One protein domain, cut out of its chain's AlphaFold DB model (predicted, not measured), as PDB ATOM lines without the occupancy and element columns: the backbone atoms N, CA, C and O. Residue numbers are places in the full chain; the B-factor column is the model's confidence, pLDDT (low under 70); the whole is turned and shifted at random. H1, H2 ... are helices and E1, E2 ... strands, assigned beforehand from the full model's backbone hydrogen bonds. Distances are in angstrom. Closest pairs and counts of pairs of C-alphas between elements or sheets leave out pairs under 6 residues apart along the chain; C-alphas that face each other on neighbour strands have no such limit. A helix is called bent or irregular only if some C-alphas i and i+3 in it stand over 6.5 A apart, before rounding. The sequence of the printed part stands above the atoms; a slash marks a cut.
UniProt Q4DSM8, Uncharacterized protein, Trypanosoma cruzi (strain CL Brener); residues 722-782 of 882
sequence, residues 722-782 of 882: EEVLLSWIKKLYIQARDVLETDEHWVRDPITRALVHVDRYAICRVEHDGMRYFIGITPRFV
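This is residues 722 to 782 of the 882 residues of an uncharacterized protein of Trypanosoma cruzi (strain CL Brener) (UniProt Q4DSM8). A two-stranded antiparallel hairpin, E1 and E2, and a single helix, H1, meet as a V, with the later part of H1 near the open end of the hairpin, where E1 begins and E2 ends. The first residues of H1, 722 to 728, stick out at one end of the longest axis, and a long loop within residues 738 to 760 reaches out to the other end around Ile 751. The printed part has 61 residues, with one named helix and two named strands in the order H1, E1, E2, and the two strands form one sheet, E1 - E2, all antiparallel. The class is mixed, helices and strands, with 16 residues in H1 and 15 in the strands. The whole is compact, with a radius of gyration of the C-alphas of 11.9 A, and it spans 37 by 26 by 19 A along its three main axes.

H1 holds residues 722 to 737, Glu 722 to Arg 737, and measures 22.1 A from first to last C-alpha. Its C-alpha 722 is at (-7.868, 30.054, -14.242), and its C-alpha 737 is at (-19.940, 44.349, -25.939). H1 is not bent. Residues 738 to 760 then hold no named element. E1 holds residues 761 to 768, Tyr 761 to His 768, and measures 21.0 A. It is the longest strand by residues, with 8. Asp 769 and Gly 770 lie between the strands. E2 holds residues 771 to 777, Met 771 to Ile 777, measures 19.2 A, and ends with C-alpha 777 at (-15.735, 46.863, -21.576). Residues 778 to 782 follow it.

E1 and E2 are neighbour strands and form a hairpin, with an angle of 155 degrees between their N-to-C directions. Among the C-alphas that face each other are 761 and 777, 4.7 A apart, and 767 and 772, 4.5 A apart. Near the tight link, N 768 and O 771 are within hydrogen-bond range at 2.8 A. Toward the other end of the hairpin, N 762 and O 777 are within hydrogen-bond range at 2.8 A. Before E1, residues 757 to 758 form a short antiparallel pairing with residues 761 to 762 of E1. H1 comes near the sheet with its residues 729 to 737, which make 12 pairs of C-alphas within 10 A of E2 and 10 of E1. The closest C-alphas of H1 and E2 are those of Arg 737 and Ile 777, 6.6 A apart, and the two centres are 10.9 A apart. The closest C-alphas of H1 and E1 are those of Ala 736 and Cys 764, 7.2 A apart, with the centres 11.7 A apart. Residues 722 to 728, which belong to H1, stand free. In H1, every O i to N i+4 pair is within hydrogen-bond range.

The two C-alphas farthest apart are those of Glu 723 and Ile 751, at 38.5 A. From the first to the last printed C-alpha, Glu 722 to Val 782, the distance is 29.4 A. The printed part runs from residue 722 to residue 782 of a chain of 882 residues and has no cut. The link from H1 to E1, with 23 residues, is long, and the C-alphas of residues 738 to 760 lie 6 to 19 A from the mean of all C-alphas. The link from E1 to E2, with 2 residues, is tight. The mean pLDDT of the printed part is 85.0, and the model's confidence is low, under 70, at residues 758 to 759.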
ATOM      1  N   GLU A 722      -8.101  28.818 -13.504       89.35
ATOM      2  CA  GLU A 722      -7.868  30.054 -14.242       89.35
ATOM      3  C   GLU A 722      -8.237  29.950 -15.727       89.35
ATOM      4  O   GLU A 722      -8.675  30.938 -16.300       89.35
ATOM      5  N   GLU A 723      -8.132  28.773 -16.355       87.10
ATOM      6  CA  GLU A 723      -8.566  28.593 -17.749       87.10
ATOM      7  C   GLU A 723     -10.092  28.639 -17.870       87.10
ATOM      8  O   GLU A 723     -10.623  29.242 -18.805       87.10
ATOM      9  N   VAL A 724     -10.794  28.028 -16.912       88.76
ATOM     10  CA  VAL A 724     -12.258  28.080 -16.827       88.76
ATOM     11  C   VAL A 724     -12.723  29.520 -16.626       88.76
ATOM     12  O   VAL A 724     -13.583  29.998 -17.365       88.76
ATOM     13  N   LEU A 725     -12.110  30.229 -15.677       91.83
ATOM     14  CA  LEU A 725     -12.456  31.616 -15.369       91.83
ATOM     15  C   LEU A 725     -12.124  32.568 -16.527       91.83
ATOM     16  O   LEU A 725     -12.942  33.420 -16.860       91.83
ATOM     17  N   LEU A 726     -10.979  32.402 -17.198       90.48
ATOM     18  CA  LEU A 726     -10.637  33.195 -18.387       90.48
ATOM     19  C   LEU A 726     -11.631  32.968 -19.532       90.48
ATOM     20  O   LEU A 726     -12.028  33.927 -20.194       90.48
ATOM     21  N   SER A 727     -12.058  31.722 -19.759       89.74
ATOM     22  CA  SER A 727     -13.091  31.413 -20.756       89.74
ATOM     23  C   SER A 727     -14.424  32.078 -20.412       89.74
ATOM     24  O   SER A 727     -15.062  32.689 -21.271       89.74
ATOM     25  N   TRP A 728     -14.821  32.008 -19.143       91.25
ATOM     26  CA  TRP A 728     -16.042  32.634 -18.650       91.25
ATOM     27  C   TRP A 728     -16.020  34.156 -18.814       91.25
ATOM     28  O   TRP A 728     -16.940  34.721 -19.400       91.25
ATOM     29  N   ILE A 729     -14.939  34.823 -18.407       88.76
ATOM     30  CA  ILE A 729     -14.801  36.278 -18.565       88.76
ATOM     31  C   ILE A 729     -14.793  36.676 -20.039       88.76
ATOM     32  O   ILE A 729     -15.415  37.672 -20.400       88.76
ATOM     33  N   LYS A 730     -14.145  35.895 -20.912       88.56
ATOM     34  CA  LYS A 730     -14.182  36.140 -22.361       88.56
ATOM     35  C   LYS A 730     -15.616  36.089 -22.896       88.56
ATOM     36  O   LYS A 730     -15.994  36.948 -23.687       88.56
ATOM     37  N   LYS A 731     -16.420  35.116 -22.451       88.55
ATOM     38  CA  LYS A 731     -17.843  35.016 -22.809       88.55
ATOM     39  C   LYS A 731     -18.621  36.249 -22.341       88.55
ATOM     40  O   LYS A 731     -19.314  36.853 -23.155       88.55
ATOM     41  N   LEU A 732     -18.450  36.654 -21.080       87.64
ATOM     42  CA  LEU A 732     -19.095  37.849 -20.523       87.64
ATOM     43  C   LEU A 732     -18.703  39.122 -21.279       87.64
ATOM     44  O   LEU A 732     -19.560  39.939 -21.597       87.64
ATOM     45  N   TYR A 733     -17.419  39.269 -21.613       85.20
ATOM     46  CA  TYR A 733     -16.915  40.404 -22.381       85.20
ATOM     47  C   TYR A 733     -17.583  40.504 -23.756       85.20
ATOM     48  O   TYR A 733     -18.006  41.585 -24.156       85.20
ATOM     49  N   ILE A 734     -17.699  39.380 -24.474       86.82
ATOM     50  CA  ILE A 734     -18.354  39.336 -25.789       86.82
ATOM     51  C   ILE A 734     -19.831  39.709 -25.657       86.82
ATOM     52  O   ILE A 734     -20.295  40.573 -26.394       86.82
ATOM     53  N   GLN A 735     -20.541  39.108 -24.696       86.79
ATOM     54  CA  GLN A 735     -21.960  39.381 -24.466       86.79
ATOM     55  C   GLN A 735     -22.197  40.866 -24.178       86.79
ATOM     56  O   GLN A 735     -22.961  41.509 -24.887       86.79
ATOM     57  N   ALA A 736     -21.479  41.440 -23.215       85.34
ATOM     58  CA  ALA A 736     -21.678  42.831 -22.822       85.34
ATOM     59  C   ALA A 736     -21.152  43.862 -23.841       85.34
ATOM     60  O   ALA A 736     -21.537  45.028 -23.787       85.34
ATOM     61  N   ARG A 737     -20.327  43.466 -24.821       84.37
ATOM     62  CA  ARG A 737     -19.940  44.349 -25.939       84.37
ATOM     63  C   ARG A 737     -21.118  44.672 -26.865       84.37
ATOM     64  O   ARG A 737     -21.141  45.760 -27.447       84.37
ATOM     65  N   ASP A 738     -22.043  43.726 -27.008       84.35
ATOM     66  CA  ASP A 738     -23.195  43.801 -27.913       84.35
ATOM     67  C   ASP A 738     -24.483  44.268 -27.199       84.35
ATOM     68  O   ASP A 738     -25.521  44.440 -27.835       84.35
ATOM     69  N   VAL A 739     -24.409  44.521 -25.887       85.26
ATOM     70  CA  VAL A 739     -25.510  45.043 -25.065       85.26
ATOM     71  C   VAL A 739     -25.764  46.530 -25.357       85.26
ATOM     72  O   VAL A 739     -24.837  47.313 -25.589       85.26
ATOM     73  N   LEU A 740     -27.041  46.921 -25.345       88.21
ATOM     74  CA  LEU A 740     -27.485  48.294 -25.594       88.21
ATOM     75  C   LEU A 740     -27.074  49.242 -24.461       88.21
ATOM     76  O   LEU A 740     -26.927  48.837 -23.310       88.21
ATOM     77  N   GLU A 741     -26.951  50.533 -24.768       86.39
ATOM     78  CA  GLU A 741     -26.620  51.559 -23.771       86.39
ATOM     79  C   GLU A 741     -27.653  51.638 -22.640       86.39
ATOM     80  O   GLU A 741     -27.290  51.966 -21.518       86.39
ATOM     81  N   THR A 742     -28.923  51.326 -22.906       86.95
ATOM     82  CA  THR A 742     -30.031  51.404 -21.938       86.95
ATOM     83  C   THR A 742     -30.094  50.237 -20.958       86.95
ATOM     84  O   THR A 742     -30.969  50.222 -20.099       86.95
ATOM     85  N   ASP A 743     -29.210  49.252 -21.093       90.24
ATOM     86  CA  ASP A 743     -29.222  48.057 -20.259       90.24
ATOM     87  C   ASP A 743     -28.970  48.380 -18.775       90.24
ATOM     88  O   ASP A 743     -28.239  49.319 -18.427       90.24
ATOM     89  N   GLU A 744     -29.618  47.613 -17.900       87.89
ATOM     90  CA  GLU A 744     -29.586  47.799 -16.447       87.89
ATOM     91  C   GLU A 744     -28.280  47.325 -15.801       87.89
ATOM     92  O   GLU A 744     -27.950  47.746 -14.692       87.89
ATOM     93  N   HIS A 745     -27.525  46.456 -16.478       88.55
ATOM     94  CA  HIS A 745     -26.260  45.937 -15.979       88.55
ATOM     95  C   HIS A 745     -25.130  46.958 -16.091       88.55
ATOM     96  O   HIS A 745     -24.084  46.794 -15.459       88.55
ATOM     97  N   TRP A 746     -25.310  48.035 -16.852       89.69
ATOM     98  CA  TRP A 746     -24.353  49.126 -16.838       89.69
ATOM     99  C   TRP A 746     -24.375  49.862 -15.499       89.69
ATOM    100  O   TRP A 746     -25.411  50.346 -15.045       89.69
ATOM    101  N   VAL A 747     -23.200  50.008 -14.888       86.87
ATOM    102  CA  VAL A 747     -23.061  50.810 -13.673       86.87
ATOM    103  C   VAL A 747     -23.232  52.275 -14.048       86.87
ATOM    104  O   VAL A 747     -22.562  52.776 -14.955       86.87
ATOM    105  N   ARG A 748     -24.110  52.970 -13.329       87.18
ATOM    106  CA  ARG A 748     -24.410  54.387 -13.537       87.18
ATOM    107  C   ARG A 748     -24.086  55.194 -12.295       87.18
ATOM    108  O   ARG A 748     -24.123  54.681 -11.181       87.18
ATOM    109  N   ASP A 749     -23.768  56.459 -12.508       82.67
ATOM    110  CA  ASP A 749     -23.758  57.442 -11.434       82.67
ATOM    111  C   ASP A 749     -25.198  57.615 -10.908       82.67
ATOM    112  O   ASP A 749     -26.103  57.890 -11.706       82.67
ATOM    113  N   PRO A 750     -25.446  57.437  -9.597       79.90
ATOM    114  CA  PRO A 750     -26.785  57.561  -9.024       79.90
ATOM    115  C   PRO A 750     -27.386  58.965  -9.202       79.90
ATOM    116  O   PRO A 750     -28.608  59.090  -9.277       79.90
ATOM    117  N   ILE A 751     -26.553  60.008  -9.313       81.55
ATOM    118  CA  ILE A 751     -26.995  61.402  -9.443       81.55
ATOM    119  C   ILE A 751     -27.273  61.742 -10.908       81.55
ATOM    120  O   ILE A 751     -28.369  62.182 -11.250       81.55
ATOM    121  N   THR A 752     -26.291  61.544 -11.789       87.15
ATOM    122  CA  THR A 752     -26.395  61.977 -13.194       87.15
ATOM    123  C   THR A 752     -27.034  60.937 -14.115       87.15
ATOM    124  O   THR A 752     -27.387  61.264 -15.246       87.15
ATOM    125  N   ARG A 753     -27.166  59.678 -13.669       85.37
ATOM    126  CA  ARG A 753     -27.566  58.499 -14.471       85.37
ATOM    127  C   ARG A 753     -26.655  58.197 -15.671       85.37
ATOM    128  O   ARG A 753     -26.927  57.258 -16.429       85.37
ATOM    129  N   ALA A 754     -25.554  58.930 -15.819       86.40
ATOM    130  CA  ALA A 754     -24.545  58.673 -16.830       86.40
ATOM    131  C   ALA A 754     -23.825  57.348 -16.548       86.40
ATOM    132  O   ALA A 754     -23.676  56.934 -15.394       86.40
ATOM    133  N   LEU A 755     -23.376  56.681 -17.610       86.32
ATOM    134  CA  LEU A 755     -22.557  55.480 -17.490       86.32
ATOM    135  C   LEU A 755     -21.265  55.791 -16.733       86.32
ATOM    136  O   LEU A 755     -20.575  56.773 -17.012       86.32
ATOM    137  N   VAL A 756     -20.893  54.908 -15.811       80.71
ATOM    138  CA  VAL A 756     -19.586  54.981 -15.169       80.71
ATOM    139  C   VAL A 756     -18.534  54.534 -16.172       80.71
ATOM    140  O   VAL A 756     -18.440  53.356 -16.531       80.71
ATOM    141  N   HIS A 757     -17.710  55.489 -16.591       75.56
ATOM    142  CA  HIS A 757     -16.556  55.242 -17.440       75.56
ATOM    143  C   HIS A 757     -15.258  55.234 -16.636       75.56
ATOM    144  O   HIS A 757     -14.967  56.130 -15.842       75.56
ATOM    145  N   VAL A 758     -14.428  54.236 -16.916       66.99
ATOM    146  CA  VAL A 758     -13.024  54.184 -16.523       66.99
ATOM    147  C   VAL A 758     -12.194  54.250 -17.803       66.99
ATOM    148  O   VAL A 758     -12.022  53.260 -18.512       66.99
ATOM    149  N   ASP A 759     -11.708  55.449 -18.123       67.04
ATOM    150  CA  ASP A 759     -11.013  55.780 -19.375       67.04
ATOM    151  C   ASP A 759     -11.849  55.449 -20.624       67.04
ATOM    152  O   ASP A 759     -12.781  56.173 -20.966       67.04
ATOM    153  N   ARG A 760     -11.524  54.359 -21.329       71.55
ATOM    154  CA  ARG A 760     -12.258  53.886 -22.516       71.55
ATOM    155  C   ARG A 760     -13.265  52.779 -22.236       71.55
ATOM    156  O   ARG A 760     -13.901  52.290 -23.170       71.55
ATOM    157  N   TYR A 761     -13.371  52.361 -20.983       78.22
ATOM    158  CA  TYR A 761     -14.181  51.227 -20.586       78.22
ATOM    159  C   TYR A 761     -15.430  51.710 -19.855       78.22
ATOM    160  O   TYR A 761     -15.326  52.422 -18.859       78.22
ATOM    161  N   ALA A 762     -16.603  51.325 -20.340       84.25
ATOM    162  CA  ALA A 762     -17.835  51.355 -19.568       84.25
ATOM    163  C   ALA A 762     -17.831  50.174 -18.588       84.25
ATOM    164  O   ALA A 762     -17.346  49.084 -18.916       84.25
ATOM    165  N   ILE A 763     -18.328  50.393 -17.373       84.69
ATOM    166  CA  ILE A 763     -18.350  49.356 -16.341       84.69
ATOM    167  C   ILE A 763     -19.669  48.591 -16.395       84.69
ATOM    168  O   ILE A 763     -20.731  49.151 -16.141       84.69
ATOM    169  N   CYS A 764     -19.575  47.297 -16.682       86.62
ATOM    170  CA  CYS A 764     -20.689  46.362 -16.630       86.62
ATOM    171  C   CYS A 764     -20.648  45.583 -15.315       86.62
ATOM    172  O   CYS A 764     -19.593  45.087 -14.903       86.62
ATOM    173  N   ARG A 765     -21.804  45.454 -14.673       87.87
ATOM    174  CA  ARG A 765     -22.063  44.547 -13.562       87.87
ATOM    175  C   ARG A 765     -22.418  43.166 -14.102       87.87
ATOM    176  O   ARG A 765     -23.155  43.050 -15.072       87.87
ATOM    177  N   VAL A 766     -21.934  42.125 -13.438       87.77
ATOM    178  CA  VAL A 766     -22.356  40.739 -13.665       87.77
ATOM    179  C   VAL A 766     -22.577  40.080 -12.316       87.77
ATOM    180  O   VAL A 766     -21.715  40.173 -11.444       87.77
ATOM    181  N   GLU A 767     -23.703  39.402 -12.139       89.77
ATOM    182  CA  GLU A 767     -23.985  38.630 -10.929       89.77
ATOM    183  C   GLU A 767     -23.848  37.133 -11.220       89.77
ATOM    184  O   GLU A 767     -24.358  36.631 -12.220       89.77
ATOM    185  N   HIS A 768     -23.094  36.424 -10.381       88.89
ATOM    186  CA  HIS A 768     -22.850  34.990 -10.509       88.89
ATOM    187  C   HIS A 768     -22.441  34.395  -9.155       88.89
ATOM    188  O   HIS A 768     -21.776  35.059  -8.367       88.89
ATOM    189  N   ASP A 769     -22.835  33.155  -8.853       87.29
ATOM    190  CA  ASP A 769     -22.563  32.496  -7.560       87.29
ATOM    191  C   ASP A 769     -23.012  33.307  -6.322       87.29
ATOM    192  O   ASP A 769     -22.408  33.219  -5.251       87.29
ATOM    193  N   GLY A 770     -24.064  34.123  -6.463       87.17
ATOM    194  CA  GLY A 770     -24.530  35.036  -5.411       87.17
ATOM    195  C   GLY A 770     -23.585  36.211  -5.141       87.17
ATOM    196  O   GLY A 770     -23.766  36.929  -4.160       87.17
ATOM    197  N   MET A 771     -22.591  36.418  -6.003       88.40
ATOM    198  CA  MET A 771     -21.624  37.504  -5.935       88.40
ATOM    199  C   MET A 771     -21.782  38.432  -7.137       88.40
ATOM    200  O   MET A 771     -22.169  38.025  -8.229       88.40
ATOM    201  N   ARG A 772     -21.427  39.693  -6.936       86.50
ATOM    202  CA  ARG A 772     -21.411  40.744  -7.940       86.50
ATOM    203  C   ARG A 772     -19.979  41.037  -8.369       86.50
ATOM    204  O   ARG A 772     -19.098  41.307  -7.546       86.50
ATOM    205  N   TYR A 773     -19.774  41.017  -9.676       86.26
ATOM    206  CA  TYR A 773     -18.521  41.285 -10.364       86.26
ATOM    207  C   TYR A 773     -18.667  42.504 -11.263       86.26
ATOM    208  O   TYR A 773     -19.755  42.833 -11.731       86.26
ATOM    209  N   PHE A 774     -17.541  43.155 -11.535       82.61
ATOM    210  CA  PHE A 774     -17.486  44.324 -12.401       82.61
ATOM    211  C   PHE A 774     -16.413  44.123 -13.459       82.61
ATOM    212  O   PHE A 774     -15.295  43.706 -13.137       82.61
ATOM    213  N   ILE A 775     -16.769  44.403 -14.711       80.63
ATOM    214  CA  ILE A 775     -15.915  44.206 -15.882       80.63
ATOM    215  C   ILE A 775     -15.924  45.479 -16.722       80.63
ATOM    216  O   ILE A 775     -16.942  46.156 -16.859       80.63
ATOM    217  N   GLY A 776     -14.760  45.819 -17.266       80.64
ATOM    218  CA  GLY A 776     -14.515  47.049 -17.998       80.64
ATOM    219  C   GLY A 776     -14.504  46.709 -19.465       80.64
ATOM    220  O   GLY A 776     -13.675  45.918 -19.911       80.64
ATOM    221  N   ILE A 777     -15.450  47.271 -20.204       82.07
ATOM    222  CA  ILE A 777     -15.735  46.863 -21.576       82.07
ATOM    223  C   ILE A 777     -15.789  48.112 -22.436       82.07
ATOM    224  O   ILE A 777     -16.252  49.156 -21.995       82.07
ATOM    225  N   THR A 778     -15.296  48.032 -23.667       83.75
ATOM    226  CA  THR A 778     -15.538  49.078 -24.665       83.75
ATOM    227  C   THR A 778     -16.700  48.606 -25.535       83.75
ATOM    228  O   THR A 778     -16.470  47.847 -26.478       83.75
ATOM    229  N   PRO A 779     -17.951  48.961 -25.196       83.11
ATOM    230  CA  PRO A 779     -19.106  48.514 -25.959       83.11
ATOM    231  C   PRO A 779     -19.137  49.184 -27.335       83.11
ATOM    232  O   PRO A 779     -18.526  50.239 -27.550       83.11
ATOM    233  N   ARG A 780     -19.866  48.584 -28.285       82.23
ATOM    234  CA  ARG A 780     -19.915  49.092 -29.668       82.23
ATOM    235  C   ARG A 780     -20.415  50.532 -29.757       82.23
ATOM    236  O   ARG A 780     -19.876  51.291 -30.559       82.23
ATOM    237  N   PHE A 781     -21.389  50.916 -28.930       83.19
ATOM    238  CA  PHE A 781     -21.960  52.266 -28.955       83.19
ATOM    239  C   PHE A 781     -20.935  53.341 -28.558       83.19
ATOM    240  O   PHE A 781     -20.868  54.375 -29.210       83.19
ATOM    241  N   VAL A 782     -20.037  53.067 -27.602       76.71
ATOM    242  CA  VAL A 782     -18.920  53.978 -27.269       76.71
ATOM    243  C   VAL A 782     -17.947  54.099 -28.444       76.71
ATOM    244  O   VAL A 782     -17.455  55.185 -28.749       76.71
TER     245      VAL A 782